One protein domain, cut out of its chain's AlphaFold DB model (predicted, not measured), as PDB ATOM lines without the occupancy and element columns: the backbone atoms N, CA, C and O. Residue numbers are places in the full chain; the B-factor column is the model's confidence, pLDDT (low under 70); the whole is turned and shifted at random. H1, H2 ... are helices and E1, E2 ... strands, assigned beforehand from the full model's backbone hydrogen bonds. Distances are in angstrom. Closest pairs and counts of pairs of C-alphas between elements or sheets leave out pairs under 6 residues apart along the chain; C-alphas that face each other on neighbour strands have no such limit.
ATOM      1  N   SER A 286     139.558 156.047 197.449       63.59
ATOM      2  CA  SER A 286     138.408 156.543 198.205       63.59
ATOM      3  C   SER A 286     137.284 156.957 197.258       63.59
ATOM      4  O   SER A 286     137.526 157.269 196.092       63.59
ATOM      5  N   GLU A 287     136.046 156.994 197.752       71.12
ATOM      6  CA  GLU A 287     134.983 157.708 197.045       71.12
ATOM      7  C   GLU A 287     135.373 159.192 196.992       71.12
ATOM      8  O   GLU A 287     135.526 159.836 198.031       71.12
ATOM      9  N   VAL A 288     135.619 159.713 195.789       74.00
ATOM     10  CA  VAL A 288     136.081 161.092 195.619       74.00
ATOM     11  C   VAL A 288     134.884 162.028 195.645       74.00
ATOM     12  O   VAL A 288     134.028 161.968 194.758       74.00
ATOM     13  N   ARG A 289     134.858 162.913 196.644       75.38
ATOM     14  CA  ARG A 289     134.021 164.116 196.650       75.38
ATOM     15  C   ARG A 289     134.825 165.327 196.189       75.38
ATOM     16  O   ARG A 289     136.053 165.331 196.199       75.38
ATOM     17  N   TYR A 290     134.099 166.350 195.777       85.19
ATOM     18  CA  TYR A 290     134.642 167.520 195.107       85.19
ATOM     19  C   TYR A 290     135.234 168.560 196.060       85.19
ATOM     20  O   TYR A 290     135.240 168.374 197.279       85.19
ATOM     21  N   PHE A 291     135.721 169.670 195.497       96.00
ATOM     22  CA  PHE A 291     135.928 170.874 196.287       96.00
ATOM     23  C   PHE A 291     134.588 171.448 196.744       96.00
ATOM     24  O   PHE A 291     133.701 171.621 195.912       96.00
ATOM     25  N   ASP A 292     134.494 171.827 198.020       94.88
ATOM     26  CA  ASP A 292     133.351 172.568 198.581       94.88
ATOM     27  C   ASP A 292     133.633 174.082 198.660       94.88
ATOM     28  O   ASP A 292     132.738 174.931 198.561       94.88
ATOM     29  N   SER A 293     134.904 174.436 198.870       97.12
ATOM     30  CA  SER A 293     135.372 175.819 198.974       97.12
ATOM     31  C   SER A 293     136.855 175.936 198.652       97.12
ATOM     32  O   SER A 293     137.612 174.979 198.830       97.12
ATOM     33  N   ILE A 294     137.259 177.117 198.184       98.19
ATOM     34  CA  ILE A 294     138.636 177.446 197.813       98.19
ATOM     35  C   ILE A 294     138.952 178.860 198.307       98.19
ATOM     36  O   ILE A 294     138.115 179.766 198.259       98.19
ATOM     37  N   PHE A 295     140.168 179.044 198.801       98.31
ATOM     38  CA  PHE A 295     140.711 180.304 199.274       98.31
ATOM     39  C   PHE A 295     142.065 180.560 198.613       98.31
ATOM     40  O   PHE A 295     142.942 179.699 198.591       98.31
ATOM     41  N   ILE A 296     142.231 181.754 198.059       97.94
ATOM     42  CA  ILE A 296     143.429 182.175 197.338       97.94
ATOM     43  C   ILE A 296     144.008 183.381 198.057       97.94
ATOM     44  O   ILE A 296     143.308 184.372 198.275       97.94
ATOM     45  N   LYS A 297     145.298 183.315 198.371       96.56
ATOM     46  CA  LYS A 297     146.053 184.392 198.994       96.56
ATOM     47  C   LYS A 297     147.330 184.668 198.206       96.56
ATOM     48  O   LYS A 297     148.154 183.778 198.005       96.56
ATOM     49  N   LYS A 298     147.495 185.927 197.793       94.06
ATOM     50  CA  LYS A 298     148.645 186.431 197.023       94.06
ATOM     51  C   LYS A 298     148.921 185.629 195.745       94.06
ATOM     52  O   LYS A 298     150.022 185.132 195.528       94.06
ATOM     53  N   TYR A 299     147.917 185.523 194.878       93.75
ATOM     54  CA  TYR A 299     148.086 184.956 193.541       93.75
ATOM     55  C   TYR A 299     147.574 185.920 192.472       93.75
ATOM     56  O   TYR A 299     146.365 186.086 192.286       93.75
ATOM     57  N   LYS A 300     148.509 186.536 191.740       92.00
ATOM     58  CA  LYS A 300     148.223 187.499 190.664       92.00
ATOM     59  C   LYS A 300     147.269 188.597 191.152       92.00
ATOM     60  O   LYS A 300     147.621 189.355 192.046       92.00
ATOM     61  N   ILE A 301     146.071 188.685 190.574       92.25
ATOM     62  CA  ILE A 301     145.089 189.727 190.889       92.25
ATOM     63  C   ILE A 301     144.408 189.525 192.251       92.25
ATOM     64  O   ILE A 301     143.794 190.449 192.778       92.25
ATOM     65  N   PHE A 302     144.512 188.327 192.835       93.62
ATOM     66  CA  PHE A 302     143.919 188.014 194.127       93.62
ATOM     67  C   PHE A 302     144.925 188.242 195.255       93.62
ATOM     68  O   PHE A 302     145.844 187.446 195.456       93.62
ATOM     69  N   ASN A 303     144.707 189.294 196.047       92.38
ATOM     70  CA  ASN A 303     145.372 189.415 197.345       92.38
ATOM     71  C   ASN A 303     144.757 188.434 198.357       92.38
ATOM     72  O   ASN A 303     145.477 187.632 198.942       92.38
ATOM     73  N   GLU A 304     143.428 188.460 198.502       94.69
ATOM     74  CA  GLU A 304     142.633 187.477 199.245       94.69
ATOM     75  C   GLU A 304     141.279 187.290 198.551       94.69
ATOM     76  O   GLU A 304     140.524 188.254 198.393       94.69
ATOM     77  N   PHE A 305     140.966 186.062 198.147       96.56
ATOM     78  CA  PHE A 305     139.723 185.709 197.464       96.56
ATOM     79  C   PHE A 305     139.188 184.380 197.996       96.56
ATOM     80  O   PHE A 305     139.950 183.432 198.182       96.56
ATOM     81  N   LYS A 306     137.880 184.310 198.248       96.38
ATOM     82  CA  LYS A 306     137.211 183.112 198.758       96.38
ATOM     83  C   LYS A 306     136.026 182.771 197.874       96.38
ATOM     84  O   LYS A 306     135.210 183.639 197.584       96.38
ATOM     85  N   ILE A 307     135.900 181.491 197.559       96.50
ATOM     86  CA  ILE A 307     134.717 180.909 196.944       96.50
ATOM     87  C   ILE A 307     134.229 179.726 197.779       96.50
ATOM     88  O   ILE A 307     135.018 178.967 198.341       96.50
ATOM     89  N   ALA A 308     132.916 179.597 197.897       94.75
ATOM     90  CA  ALA A 308     132.243 178.547 198.644       94.75
ATOM     91  C   ALA A 308     130.999 178.099 197.880       94.75
ATOM     92  O   ALA A 308     130.595 178.769 196.934       94.75
ATOM     93  N   LYS A 309     130.387 177.000 198.338       94.06
ATOM     94  CA  LYS A 309     129.251 176.344 197.675       94.06
ATOM     95  C   LYS A 309     129.629 175.829 196.288       94.06
ATOM     96  O   LYS A 309     128.829 175.891 195.370       94.06
ATOM     97  N   LEU A 310     130.846 175.334 196.104       97.00
ATOM     98  CA  LEU A 310     131.210 174.718 194.831       97.00
ATOM     99  C   LEU A 310     130.351 173.464 194.588       97.00
ATOM    100  O   LEU A 310     130.060 172.717 195.518       97.00
ATOM    101  N   ASN A 311     129.915 173.269 193.345       95.75
ATOM    102  CA  ASN A 311     129.090 172.138 192.910       95.75
ATOM    103  C   ASN A 311     129.844 171.315 191.854       95.75
ATOM    104  O   ASN A 311     131.039 171.533 191.645       95.75
ATOM    105  N   ARG A 312     129.198 170.356 191.187       96.81
ATOM    106  CA  ARG A 312     129.818 169.578 190.106       96.81
ATOM    107  C   ARG A 312     130.145 170.458 188.900       96.81
ATOM    108  O   ARG A 312     131.232 170.314 188.356       96.81
ATOM    109  N   ILE A 340     155.633 170.564 191.315       94.12
ATOM    110  CA  ILE A 340     156.200 171.810 190.786       94.12
ATOM    111  C   ILE A 340     156.408 171.781 189.259       94.12
ATOM    112  O   ILE A 340     156.396 172.829 188.619       94.12
ATOM    113  N   GLY A 341     156.541 170.594 188.652       92.12
ATOM    114  CA  GLY A 341     156.629 170.452 187.197       92.12
ATOM    115  C   GLY A 341     155.357 170.943 186.506       92.12
ATOM    116  O   GLY A 341     155.437 171.664 185.517       92.12
ATOM    117  N   ALA A 342     154.187 170.662 187.088       92.38
ATOM    118  CA  ALA A 342     152.907 171.145 186.569       92.38
ATOM    119  C   ALA A 342     152.762 172.677 186.663       92.38
ATOM    120  O   ALA A 342     152.135 173.288 185.800       92.38
ATOM    121  N   PHE A 343     153.375 173.313 187.669       93.81
ATOM    122  CA  PHE A 343     153.419 174.777 187.771       93.81
ATOM    123  C   PHE A 343     154.225 175.363 186.613       93.81
ATOM    124  O   PHE A 343     153.783 176.304 185.957       93.81
ATOM    125  N   PHE A 344     155.404 174.800 186.347       93.00
ATOM    126  CA  PHE A 344     156.281 175.270 185.275       93.00
ATOM    127  C   PHE A 344     155.667 175.016 183.899       93.00
ATOM    128  O   PHE A 344     155.735 175.890 183.035       93.00
ATOM    129  N   GLU A 345     154.997 173.879 183.716       91.44
ATOM    130  CA  GLU A 345     154.257 173.574 182.494       91.44
ATOM    131  C   GLU A 345     153.129 174.582 182.250       91.44
ATOM    132  O   GLU A 345     153.009 175.116 181.148       91.44
ATOM    133  N   LEU A 346     152.366 174.940 183.289       93.19
ATOM    134  CA  LEU A 346     151.338 175.975 183.184       93.19
ATOM    135  C   LEU A 346     151.936 177.333 182.783       93.19
ATOM    136  O   LEU A 346     151.387 178.020 181.922       93.19
ATOM    137  N   VAL A 347     153.079 177.720 183.364       93.19
ATOM    138  CA  VAL A 347     153.795 178.949 182.975       93.19
ATOM    139  C   VAL A 347     154.247 178.881 181.515       93.19
ATOM    140  O   VAL A 347     154.094 179.867 180.791       93.19
ATOM    141  N   LYS A 348     154.768 177.736 181.065       92.25
ATOM    142  CA  LYS A 348     155.203 177.516 179.681       92.25
ATOM    143  C   LYS A 348     154.036 177.682 178.700       92.25
ATOM    144  O   LYS A 348     154.133 178.502 177.786       92.25
ATOM    145  N   LEU A 349     152.930 176.969 178.930       91.31
ATOM    146  CA  LEU A 349     151.733 176.996 178.082       91.31
ATOM    147  C   LEU A 349     151.109 178.394 178.034       91.31
ATOM    148  O   LEU A 349     150.870 178.930 176.953       91.31
ATOM    149  N   LYS A 350     150.940 179.040 179.196       90.25
ATOM    150  CA  LYS A 350     150.342 180.378 179.289       90.25
ATOM    151  C   LYS A 350     151.118 181.434 178.509       90.25
ATOM    152  O   LYS A 350     150.525 182.316 177.893       90.25
ATOM    153  N   ASN A 351     152.442 181.347 178.541       90.19
ATOM    154  CA  ASN A 351     153.307 182.310 177.870       90.19
ATOM    155  C   ASN A 351     153.689 181.876 176.445       90.19
ATOM    156  O   ASN A 351     154.539 182.520 175.835       90.19
ATOM    157  N   LYS A 352     153.056 180.817 175.909       89.62
ATOM    158  CA  LYS A 352     153.281 180.291 174.551       89.62
ATOM    159  C   LYS A 352     154.761 180.001 174.276       89.62
ATOM    160  O   LYS A 352     155.271 180.254 173.186       89.62
ATOM    161  N   LEU A 353     155.462 179.507 175.295       87.50
ATOM    162  CA  LEU A 353     156.887 179.215 175.224       87.50
ATOM    163  C   LEU A 353     157.097 177.794 174.700       87.50
ATOM    164  O   LEU A 353     156.454 176.857 175.164       87.50
ATOM    165  N   SER A 354     158.041 177.610 173.776       83.62
ATOM    166  CA  SER A 354     158.474 176.266 173.363       83.62
ATOM    167  C   SER A 354     159.275 175.566 174.463       83.62
ATOM    168  O   SER A 354     159.143 174.362 174.660       83.62
ATOM    169  N   LYS A 355     160.075 176.332 175.215       84.12
ATOM    170  CA  LYS A 355     160.875 175.878 176.356       84.12
ATOM    171  C   LYS A 355     160.890 176.960 177.433       84.12
ATOM    172  O   LYS A 355     161.003 178.146 177.125       84.12
ATOM    173  N   LEU A 356     160.799 176.551 178.697       85.06
ATOM    174  CA  LEU A 356     160.950 177.451 179.839       85.06
ATOM    175  C   LEU A 356     162.436 177.553 180.216       85.06
ATOM    176  O   LEU A 356     163.089 176.526 180.396       85.06
ATOM    177  N   ASN A 357     162.967 178.774 180.350       86.00
ATOM    178  CA  ASN A 357     164.336 179.017 180.823       86.00
ATOM    179  C   ASN A 357     164.350 179.596 182.250       86.00
ATOM    180  O   ASN A 357     163.354 180.148 182.728       86.00
ATOM    181  N   THR A 358     165.484 179.451 182.936       87.19
ATOM    182  CA  THR A 358     165.647 179.815 184.353       87.19
ATOM    183  C   THR A 358     165.517 181.313 184.598       87.19
ATOM    184  O   THR A 358     164.869 181.711 185.565       87.19
ATOM    185  N   SER A 359     166.035 182.147 183.697       85.81
ATOM    186  CA  SER A 359     165.938 183.608 183.783       85.81
ATOM    187  C   SER A 359     164.491 184.109 183.712       85.81
ATOM    188  O   SER A 359     164.105 184.997 184.470       85.81
ATOM    189  N   TYR A 360     163.669 183.518 182.842       88.69
ATOM    190  CA  TYR A 360     162.248 183.844 182.718       88.69
ATOM    191  C   TYR A 360     161.448 183.352 183.926       88.69
ATOM    192  O   TYR A 360     160.626 184.083 184.472       88.69
ATOM    193  N   LEU A 361     161.715 182.129 184.396       90.12
ATOM    194  CA  LEU A 361     161.091 181.612 185.616       90.12
ATOM    195  C   LEU A 361     161.391 182.518 186.826       90.12
ATOM    196  O   LEU A 361     160.496 182.812 187.619       90.12
ATOM    197  N   ASN A 362     162.634 183.003 186.923       90.75
ATOM    198  CA  ASN A 362     163.099 183.886 187.989       90.75
ATOM    199  C   ASN A 362     162.362 185.229 188.013       90.75
ATOM    200  O   ASN A 362     162.094 185.755 189.094       90.75
ATOM    201  N   SER A 363     162.022 185.789 186.850       89.25
ATOM    202  CA  SER A 363     161.243 187.028 186.783       89.25
ATOM    203  C   SER A 363     159.747 186.799 187.014       89.25
ATOM    204  O   SER A 363     159.091 187.693 187.545       89.25
ATOM    205  N   TYR A 364     159.225 185.615 186.668       88.94
ATOM    206  CA  TYR A 364     157.800 185.285 186.757       88.94
ATOM    207  C   TYR A 364     157.286 185.155 188.197       88.94
ATOM    208  O   TYR A 364     156.220 185.679 188.518       88.94
ATOM    209  N   PHE A 365     158.023 184.458 189.066       85.44
ATOM    210  CA  PHE A 365     157.635 184.277 190.467       85.44
ATOM    211  C   PHE A 365     158.372 185.276 191.364       85.44
ATOM    212  O   PHE A 365     159.596 185.246 191.463       85.44
ATOM    213  N   GLN A 366     157.621 186.157 192.023       80.19
ATOM    214  CA  GLN A 366     158.148 187.191 192.930       80.19
ATOM    215  C   GLN A 366     157.569 187.044 194.344       80.19
ATOM    216  O   GLN A 366     158.274 187.257 195.325       80.19
ATOM    217  N   ASP A 367     156.304 186.631 194.440       85.06
ATOM    218  CA  ASP A 367     155.560 186.566 195.694       85.06
ATOM    219  C   ASP A 367     155.455 185.146 196.259       85.06
ATOM    220  O   ASP A 367     155.521 184.144 195.542       85.06
ATOM    221  N   ILE A 368     155.221 185.083 197.571       93.88
ATOM    222  CA  ILE A 368     154.739 183.872 198.235       93.88
ATOM    223  C   ILE A 368     153.271 183.688 197.865       93.88
ATOM    224  O   ILE A 368     152.451 184.560 198.160       93.88
ATOM    225  N   ILE A 369     152.951 182.537 197.282       95.50
ATOM    226  CA  ILE A 369     151.598 182.166 196.866       95.50
ATOM    227  C   ILE A 369     151.053 181.148 197.861       95.50
ATOM    228  O   ILE A 369     151.714 180.147 198.140       95.50
ATOM    229  N   GLU A 370     149.838 181.364 198.359       98.00
ATOM    230  CA  GLU A 370     149.126 180.403 199.201       98.00
ATOM    231  C   GLU A 370     147.731 180.149 198.634       98.00
ATOM    232  O   GLU A 370     146.934 181.069 198.467       98.00
ATOM    233  N   ILE A 371     147.421 178.891 198.337       98.31
ATOM    234  CA  ILE A 371     146.096 178.485 197.863       98.31
ATOM    235  C   ILE A 371     145.653 177.320 198.734       98.31
ATOM    236  O   ILE A 371     146.417 176.381 198.937       98.31
ATOM    237  N   SER A 372     144.442 177.379 199.266       98.19
ATOM    238  CA  SER A 372     143.861 176.310 200.071       98.19
ATOM    239  C   SER A 372     142.432 176.023 199.648       98.19
ATOM    240  O   SER A 372     141.789 176.813 198.960       98.19
ATOM    241  N   GLY A 373     141.916 174.876 200.047       97.19
ATOM    242  CA  GLY A 373     140.543 174.489 199.790       97.19
ATOM    243  C   GLY A 373     140.146 173.295 200.630       97.19
ATOM    244  O   GLY A 373     140.971 172.692 201.310       97.19
ATOM    245  N   ASN A 374     138.866 172.966 200.579       95.75
ATOM    246  CA  ASN A 374     138.349 171.746 201.170       95.75
ATOM    247  C   ASN A 374     138.014 170.777 200.037       95.75
ATOM    248  O   ASN A 374     137.046 171.021 199.318       95.75
ATOM    249  N   PHE A 375     138.839 169.745 199.855       94.06
ATOM    250  CA  PHE A 375     138.658 168.700 198.850       94.06
ATOM    251  C   PHE A 375     138.349 167.392 199.552       94.06
ATOM    252  O   PHE A 375     139.071 166.990 200.456       94.06
ATOM    253  N   ASN A 376     137.291 166.704 199.137       91.06
ATOM    254  CA  ASN A 376     136.879 165.459 199.774       91.06
ATOM    255  C   ASN A 376     136.631 165.572 201.296       91.06
ATOM    256  O   ASN A 376     136.854 164.621 202.042       91.06
ATOM    257  N   LYS A 377     136.144 166.736 201.752       90.44
ATOM    258  CA  LYS A 377     135.979 167.102 203.173       90.44
ATOM    259  C   LYS A 377     137.287 167.227 203.967       90.44
ATOM    260  O   LYS A 377     137.232 167.318 205.191       90.44
ATOM    261  N   ILE A 378     138.423 167.259 203.279       93.25
ATOM    262  CA  ILE A 378     139.757 167.373 203.851       93.25
ATOM    263  C   ILE A 378     140.340 168.735 203.491       93.25
ATOM    264  O   ILE A 378     140.317 169.170 202.333       93.25
ATOM    265  N   GLU A 379     140.860 169.425 204.504       95.31
ATOM    266  CA  GLU A 379     141.577 170.673 204.288       95.31
ATOM    267  C   GLU A 379     142.878 170.389 203.541       95.31
ATOM    268  O   GLU A 379     143.676 169.531 203.916       95.31
ATOM    269  N   THR A 380     143.089 171.120 202.455       96.75
ATOM    270  CA  THR A 380     144.294 171.015 201.651       96.75
ATOM    271  C   THR A 380     144.823 172.392 201.299       96.75
ATOM    272  O   THR A 380     144.066 173.338 201.070       96.75
ATOM    273  N   LYS A 381     146.146 172.521 201.266       98.19
ATOM    274  CA  LYS A 381     146.844 173.775 201.037       98.19
ATOM    275  C   LYS A 381     148.121 173.548 200.248       98.19
ATOM    276  O   LYS A 381     148.860 172.604 200.487       98.19
ATOM    277  N   ILE A 382     148.423 174.499 199.377       98.31
ATOM    278  CA  ILE A 382     149.739 174.673 198.784       98.31
ATOM    279  C   ILE A 382     150.341 176.013 199.198       98.31
ATOM    280  O   ILE A 382     149.643 177.025 199.322       98.31
ATOM    281  N   LYS A 383     151.659 176.024 199.380       98.06
ATOM    282  CA  LYS A 383     152.466 177.235 199.527       98.06
ATOM    283  C   LYS A 383     153.652 177.169 198.574       98.06
ATOM    284  O   LYS A 383     154.489 176.277 198.701       98.06
ATOM    285  N   PHE A 384     153.730 178.115 197.645       97.25
ATOM    286  CA  PHE A 384     154.860 178.268 196.732       97.25
ATOM    287  C   PHE A 384     155.701 179.472 197.150       97.25
ATOM    288  O   PHE A 384     155.173 180.558 197.391       97.25
ATOM    289  N   GLU A 385     157.012 179.283 197.221       95.62
ATOM    290  CA  GLU A 385     157.964 180.294 197.661       95.62
ATOM    291  C   GLU A 385     159.216 180.269 196.786       95.62
ATOM    292  O   GLU A 385     159.818 179.218 196.563       95.62
ATOM    293  N   LYS A 386     159.631 181.448 196.323       95.00
ATOM    294  CA  LYS A 386     160.949 181.679 195.737       95.00
ATOM    295  C   LYS A 386     161.895 182.185 196.826       95.00
ATOM    296  O   LYS A 386     161.519 183.074 197.584       95.00
ATOM    297  N   PHE A 387     163.115 181.657 196.883       94.31
ATOM    298  CA  PHE A 387     164.101 182.039 197.895       94.31
ATOM    299  C   PHE A 387     165.548 181.894 197.401       94.31
ATOM    300  O   PHE A 387     165.833 181.198 196.423       94.31
ATOM    301  N   GLU A 388     166.478 182.536 198.108       93.19
ATOM    302  CA  GLU A 388     167.917 182.366 197.907       93.19
ATOM    303  C   GLU A 388     168.471 181.286 198.846       93.19
ATOM    304  O   GLU A 388     168.378 181.397 200.068       93.19
ATOM    305  N   ALA A 389     169.040 180.218 198.285       91.38
ATOM    306  CA  ALA A 389     169.647 179.147 199.067       91.38
ATOM    307  C   ALA A 389     171.056 179.539 199.543       91.38
ATOM    308  O   ALA A 389     171.872 180.050 198.779       91.38
ATOM    309  N   THR A 390     171.364 179.255 200.809       86.56
ATOM    310  CA  THR A 390     172.632 179.646 201.447       86.56
ATOM    311  C   THR A 390     173.790 178.680 201.161       86.56
ATOM    312  O   THR A 390     174.937 179.117 201.036       86.56
ATOM    313  N   ASN A 391     173.494 177.386 201.002       81.94
ATOM    314  CA  ASN A 391     174.472 176.304 200.830       81.94
ATOM    315  C   ASN A 391     174.451 175.752 199.396       81.94
ATOM    316  O   ASN A 391     173.981 174.641 199.159       81.94
ATOM    317  N   ILE A 392     174.929 176.545 198.435       85.56
ATOM    318  CA  ILE A 392     175.058 176.144 197.027       85.56
ATOM    319  C   ILE A 392     176.538 176.125 196.632       85.56
ATOM    320  O   ILE A 392     177.213 177.148 196.734       85.56
ATOM    321  N   ASP A 393     177.021 174.978 196.146       76.50
ATOM    322  CA  ASP A 393     178.431 174.773 195.772       76.50
ATOM    323  C   ASP A 393     178.860 175.591 194.538       76.50
ATOM    324  O   ASP A 393     180.024 175.958 194.401       76.50
ATOM    325  N   LYS A 394     177.921 175.912 193.639       76.44
ATOM    326  CA  LYS A 394     178.156 176.665 192.391       76.44
ATOM    327  C   LYS A 394     177.497 178.046 192.420       76.44
ATOM    328  O   LYS A 394     176.558 178.298 191.669       76.44
ATOM    329  N   LYS A 395     177.961 178.932 193.303       79.31
ATOM    330  CA  LYS A 395     177.340 180.259 193.494       79.31
ATOM    331  C   LYS A 395     177.337 181.129 192.234       79.31
ATOM    332  O   LYS A 395     176.343 181.797 191.995       79.31
ATOM    333  N   ASP A 396     178.389 181.068 191.421       83.00
ATOM    334  CA  ASP A 396     178.518 181.909 190.218       83.00
ATOM    335  C   ASP A 396     177.510 181.557 189.108       83.00
ATOM    336  O   ASP A 396     177.242 182.378 188.241       83.00
ATOM    337  N   ASP A 397     176.960 180.341 189.135       84.94
ATOM    338  CA  ASP A 397     176.001 179.822 188.148       84.94
ATOM    339  C   ASP A 397     174.574 179.749 188.724       84.94
ATOM    340  O   ASP A 397     173.632 179.391 188.028       84.94
ATOM    341  N   TYR A 398     174.402 180.028 190.018       92.19
ATOM    342  CA  TYR A 398     173.127 179.914 190.722       92.19
ATOM    343  C   TYR A 398     172.199 181.089 190.399       92.19
ATOM    344  O   TYR A 398     172.604 182.247 190.456       92.19
ATOM    345  N   ILE A 399     170.929 180.786 190.115       91.44
ATOM    346  CA  ILE A 399     169.906 181.795 189.810       91.44
ATOM    347  C   ILE A 399     168.963 181.998 190.995       91.44
ATOM    348  O   ILE A 399     168.906 183.076 191.573       91.44
ATOM    349  N   SER A 400     168.173 180.979 191.336       94.00
ATOM    350  CA  SER A 400     167.185 181.062 192.415       94.00
ATOM    351  C   SER A 400     166.721 179.672 192.832       94.00
ATOM    352  O   SER A 400     166.853 178.701 192.078       94.00
ATOM    353  N   SER A 401     166.127 179.579 194.017       94.94
ATOM    354  CA  SER A 401     165.479 178.371 194.509       94.94
ATOM    355  C   SER A 401     163.974 178.561 194.597       94.94
ATOM    356  O   SER A 401     163.489 179.675 194.796       94.94
ATOM    357  N   TYR A 402     163.242 177.463 194.450       95.56
ATOM    358  CA  TYR A 402     161.789 177.415 194.540       95.56
ATOM    359  C   TYR A 402     161.397 176.271 195.460       95.56
ATOM    360  O   TYR A 402     161.953 175.179 195.358       95.56
ATOM    361  N   LYS A 403     160.446 176.514 196.353       96.38
ATOM    362  CA  LYS A 403     159.905 175.531 197.283       96.38
ATOM    363  C   LYS A 403     158.396 175.509 197.146       96.38
ATOM    364  O   LYS A 403     157.740 176.529 197.330       96.38
ATOM    365  N   LEU A 404     157.856 174.333 196.854       97.38
ATOM    366  CA  LEU A 404     156.425 174.076 196.841       97.38
ATOM    367  C   LEU A 404     156.096 173.105 197.973       97.38
ATOM    368  O   LEU A 404     156.582 171.973 197.987       97.38
ATOM    369  N   ILE A 405     155.316 173.579 198.937       97.75
ATOM    370  CA  ILE A 405     154.840 172.819 200.092       97.75
ATOM    371  C   ILE A 405     153.382 172.467 199.836       97.75
ATOM    372  O   ILE A 405     152.589 173.357 199.542       97.75
ATOM    373  N   SER A 406     153.057 171.189 199.949       97.50
ATOM    374  CA  SER A 406     151.703 170.651 199.983       97.50
ATOM    375  C   SER A 406     151.372 170.258 201.419       97.50
ATOM    376  O   SER A 406     152.224 169.712 202.122       97.50
ATOM    377  N   THR A 407     150.147 170.545 201.833       97.25
ATOM    378  CA  THR A 407     149.541 170.067 203.069       97.25
ATOM    379  C   THR A 407     148.197 169.453 202.708       97.25
ATOM    380  O   THR A 407     147.352 170.124 202.110       97.25
ATOM    381  N   ILE A 408     148.002 168.181 203.031       94.38
ATOM    382  CA  ILE A 408     146.732 167.472 202.877       94.38
ATOM    383  C   ILE A 408     146.415 166.910 204.253       94.38
ATOM    384  O   ILE A 408     147.104 166.008 204.715       94.38
ATOM    385  N   GLU A 409     145.401 167.462 204.916       89.81
ATOM    386  CA  GLU A 409     145.129 167.146 206.319       89.81
ATOM    387  C   GLU A 409     146.376 167.462 207.185       89.81
ATOM    388  O   GLU A 409     146.800 168.620 207.217       89.81
ATOM    389  N   ASP A 410     146.995 166.467 207.825       88.06
ATOM    390  CA  ASP A 410     148.232 166.618 208.604       88.06
ATOM    391  C   ASP A 410     149.509 166.264 207.811       88.06
ATOM    392  O   ASP A 410     150.625 166.540 208.265       88.06
ATOM    393  N   ASP A 411     149.372 165.681 206.615       92.69
ATOM    394  CA  ASP A 411     150.505 165.242 205.802       92.69
ATOM    395  C   ASP A 411     151.130 166.420 205.051       92.69
ATOM    396  O   ASP A 411     150.461 167.161 204.325       92.69
ATOM    397  N   ILE A 412     152.446 166.585 205.206       95.56
ATOM    398  CA  ILE A 412     153.209 167.669 204.583       95.56
ATOM    399  C   ILE A 412     154.243 167.090 203.629       95.56
ATOM    400  O   ILE A 412     155.190 166.423 204.041       95.56
ATOM    401  N   ASN A 413     154.118 167.447 202.355       94.88
ATOM    402  CA  ASN A 413     155.082 167.104 201.320       94.88
ATOM    403  C   ASN A 413     155.756 168.368 200.786       94.88
ATOM    404  O   ASN A 413     155.128 169.418 200.643       94.88
ATOM    405  N   SER A 414     157.041 168.287 200.442       95.75
ATOM    406  CA  SER A 414     157.761 169.426 199.870       95.75
ATOM    407  C   SER A 414     158.565 169.045 198.637       95.75
ATOM    408  O   SER A 414     159.028 167.916 198.496       95.75
ATOM    409  N   ASN A 415     158.692 169.995 197.719       95.69
ATOM    410  CA  ASN A 415     159.467 169.854 196.500       95.69
ATOM    411  C   ASN A 415     160.284 171.130 196.307       95.69
ATOM    412  O   ASN A 415     159.723 172.211 196.103       95.69
ATOM    413  N   ILE A 416     161.600 171.003 196.452       95.62
ATOM    414  CA  ILE A 416     162.554 172.106 196.377       95.62
ATOM    415  C   ILE A 416     163.372 171.954 195.102       95.62
ATOM    416  O   ILE A 416     163.898 170.879 194.820       95.62
ATOM    417  N   ILE A 417     163.508 173.039 194.346       94.25
ATOM    418  CA  ILE A 417     164.336 173.099 193.144       94.25
ATOM    419  C   ILE A 417     165.324 174.248 193.256       94.25
ATOM    420  O   ILE A 417     164.928 175.379 193.520       94.25
ATOM    421  N   HIS A 418     166.591 173.962 192.977       94.00
ATOM    422  CA  HIS A 418     167.637 174.955 192.760       94.00
ATOM    423  C   HIS A 418     167.900 175.087 191.265       94.00
ATOM    424  O   HIS A 418     168.137 174.090 190.577       94.00
ATOM    425  N   THR A 419     167.851 176.319 190.767       92.50
ATOM    426  CA  THR A 419     168.054 176.627 189.348       92.50
ATOM    427  C   THR A 419     169.392 177.306 189.118       92.50
ATOM    428  O   THR A 419     169.869 178.069 189.960       92.50
ATOM    429  N   PHE A 420     169.979 177.022 187.958       89.12
ATOM    430  CA  PHE A 420     171.284 177.517 187.541       89.12
ATOM    431  C   PHE A 420     171.215 178.015 186.091       89.12
ATOM    432  O   PHE A 420     170.325 177.609 185.336       89.12
ATOM    433  N   GLU A 421     172.122 178.900 185.691       84.19
ATOM    434  CA  GLU A 421     172.159 179.445 184.332       84.19
ATOM    435  C   GLU A 421     172.542 178.353 183.324       84.19
ATOM    436  O   GLU A 421     171.832 178.121 182.345       84.19
ATOM    437  N   SER A 422     173.619 177.622 183.613       77.88
ATOM    438  CA  SER A 422     174.193 176.600 182.730       77.88
ATOM    439  C   SER A 422     174.175 175.191 183.329       77.88
ATOM    440  O   SER A 422     174.114 174.199 182.602       77.88
ATOM    441  N   SER A 423     174.243 175.048 184.654       81.06
ATOM    442  CA  SER A 423     174.181 173.726 185.287       81.06
ATOM    443  C   SER A 423     172.758 173.149 185.264       81.06
ATOM    444  O   SER A 423     171.780 173.892 185.330       81.06
ATOM    445  N   PRO A 424     172.601 171.812 185.227       82.62
ATOM    446  CA  PRO A 424     171.303 171.183 185.449       82.62
ATOM    447  C   PRO A 424     170.691 171.628 186.781       82.62
ATOM    448  O   PRO A 424     171.416 171.824 187.761       82.62
ATOM    449  N   LEU A 425     169.363 171.749 186.828       88.94
ATOM    450  CA  LEU A 425     168.662 172.004 188.084       88.94
ATOM    451  C   LEU A 425     168.899 170.858 189.076       88.94
ATOM    452  O   LEU A 425     169.041 169.698 188.685       88.94
ATOM    453  N   ILE A 426     168.903 171.186 190.365       90.12
ATOM    454  CA  ILE A 426     168.937 170.200 191.449       90.12
ATOM    455  C   ILE A 426     167.558 170.181 192.091       90.12
ATOM    456  O   ILE A 426     167.017 171.239 192.408       90.12
ATOM    457  N   ARG A 427     166.992 168.991 192.286       91.44
ATOM    458  CA  ARG A 427     165.659 168.805 192.861       91.44
ATOM    459  C   ARG A 427     165.727 167.913 194.095       91.44
ATOM    460  O   ARG A 427     166.283 166.823 194.026       91.44
ATOM    461  N   TYR A 428     165.102 168.363 195.177       92.31
ATOM    462  CA  TYR A 428     164.892 167.607 196.406       92.31
ATOM    463  C   TYR A 428     163.394 167.389 196.599       92.31
ATOM    464  O   TYR A 428     162.633 168.340 196.784       92.31
ATOM    465  N   VAL A 429     162.969 166.134 196.504       92.19
ATOM    466  CA  VAL A 429     161.581 165.720 196.690       92.19
ATOM    467  C   VAL A 429     161.575 164.290 197.211       92.19
ATOM    468  O   VAL A 429     162.238 163.432 196.632       92.19
ATOM    469  N   ASP A 430     160.837 164.042 198.290       86.38
ATOM    470  CA  ASP A 430     160.698 162.692 198.848       86.38
ATOM    471  C   ASP A 430     159.629 161.905 198.084       86.38
ATOM    472  O   ASP A 430     159.850 160.784 197.629       86.38
ATOM    473  N   LYS A 431     158.469 162.536 197.891       89.00
ATOM    474  CA  LYS A 431     157.309 161.983 197.195       89.00
ATOM    475  C   LYS A 431     156.572 163.097 196.462       89.00
ATOM    476  O   LYS A 431     156.469 164.208 196.979       89.00
ATOM    477  N   ILE A 432     156.059 162.809 195.267       92.31
ATOM    478  CA  ILE A 432     155.120 163.693 194.566       92.31
ATOM    479  C   ILE A 432     153.723 163.135 194.784       92.31
ATOM    480  O   ILE A 432     153.451 161.987 194.442       92.31
ATOM    481  N   GLU A 433     152.832 163.959 195.305       92.06
ATOM    482  CA  GLU A 433     151.445 163.595 195.546       92.06
ATOM    483  C   GLU A 433     150.544 164.694 195.005       92.06
ATOM    484  O   GLU A 433     150.829 165.871 195.204       92.06
ATOM    485  N   ILE A 434     149.481 164.310 194.302       94.31
ATOM    486  CA  ILE A 434     148.446 165.213 193.788       94.31
ATOM    487  C   ILE A 434     147.084 164.817 194.368       94.31
ATOM    488  O   ILE A 434     146.883 163.662 194.749       94.31
ATOM    489  N   LEU A 435     146.125 165.748 194.414       93.62
ATOM    490  CA  LEU A 435     144.788 165.443 194.951       93.62
ATOM    491  C   LEU A 435     144.034 164.473 194.046       93.62
ATOM    492  O   LEU A 435     143.451 163.491 194.505       93.62
TER     493      LEU A 435
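This is residues 286 to 312 and 340 to 435 of the 623 residues of the protein "ATPase_AAA_core domain-containing protein" of Sulfurovum sp (UniProt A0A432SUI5). What does this domain look like? It is a long, twisted wall of seven antiparallel strands, with the short helix H2 over one face and H1 grazing the wall with its first residues, 340 to 343; the opposite face is bare of named elements. What is it made of? The printed part has 123 residues with two named helices and eight named strands, along the chain E1 E2 H1 H2 E3 E4 E5 E6 E7 E8, and its class is mixed, helices and strands; the sheet's order is E2 E1 E3 E4 E5 E6 E7. How compact is it? It is only just compact, close to loose, with a radius of gyration of the C-alphas of 16.2 A, and elongated, spanning 49 by 30 by 25 A.

Where are the sheet's strands? E5, residues 398 to 408, is 31.6 A long, E6, residues 411 to 420, 30.3 A, and E4, residues 378 to 387, 29.0 A. E3 is residues 369 to 375, E1 residues 291 to 299, E2 residues 302 to 308 and E7 residues 426 to 429; E1 begins with C-alpha 291 at (135.928, 170.874, 196.287). What else is named? H1 is residues 340 to 350, 15.5 A long, and H2 residues 358 to 364. E8, residues 432 to 434, ends with C-alpha 434 at (148.446, 165.213, 193.788).

How do the strands pair? E3 E4 E5 E6 E7 form a meander, each strand the antiparallel neighbour of the one before; N 404 and O 415 of E5 and E6 are 2.9 A apart, within hydrogen-bond range, as are N 383 and O 405 of E4 and E5 at 2.8 A. E1 is the antiparallel neighbour of E3, at 176 degrees, with N 295 and O 372 at 2.8 A, and forms a hairpin with the edge strand E2, N 296 and O 305 at 2.8 A. Where are the helices? H2 is on the sheet at a height of 8.6 A, over E5, and runs slantwise to the strands at 58 degrees on the local plane, only just short of across; the closest C-alphas, of Asn 362 and Ser 400, are 6.7 A apart. H1 only grazes the sheet and is close to but not clearly touching H2, the C-alphas of Phe 344 and Leu 361 being 8.0 A apart. In H1 and H2 every O i to N i+4 pair is within hydrogen-bond range. Where does E8 go? E7 runs on into E8 across a break of 2 residues, at 60 degrees; E8 pairs with no named strand and is near E5.

How large is it? The two C-alphas farthest apart, of Asn 311 and Asp 396, are 50.5 A apart. Is anything missing? Residues 313 to 339 are not printed, and C-alphas 312 and 340 are 26.5 A apart across the cut; of the links that are printed whole, none is long. Where is confidence low? The mean pLDDT of the printed part is 91.2, and residue 286 alone is under 70.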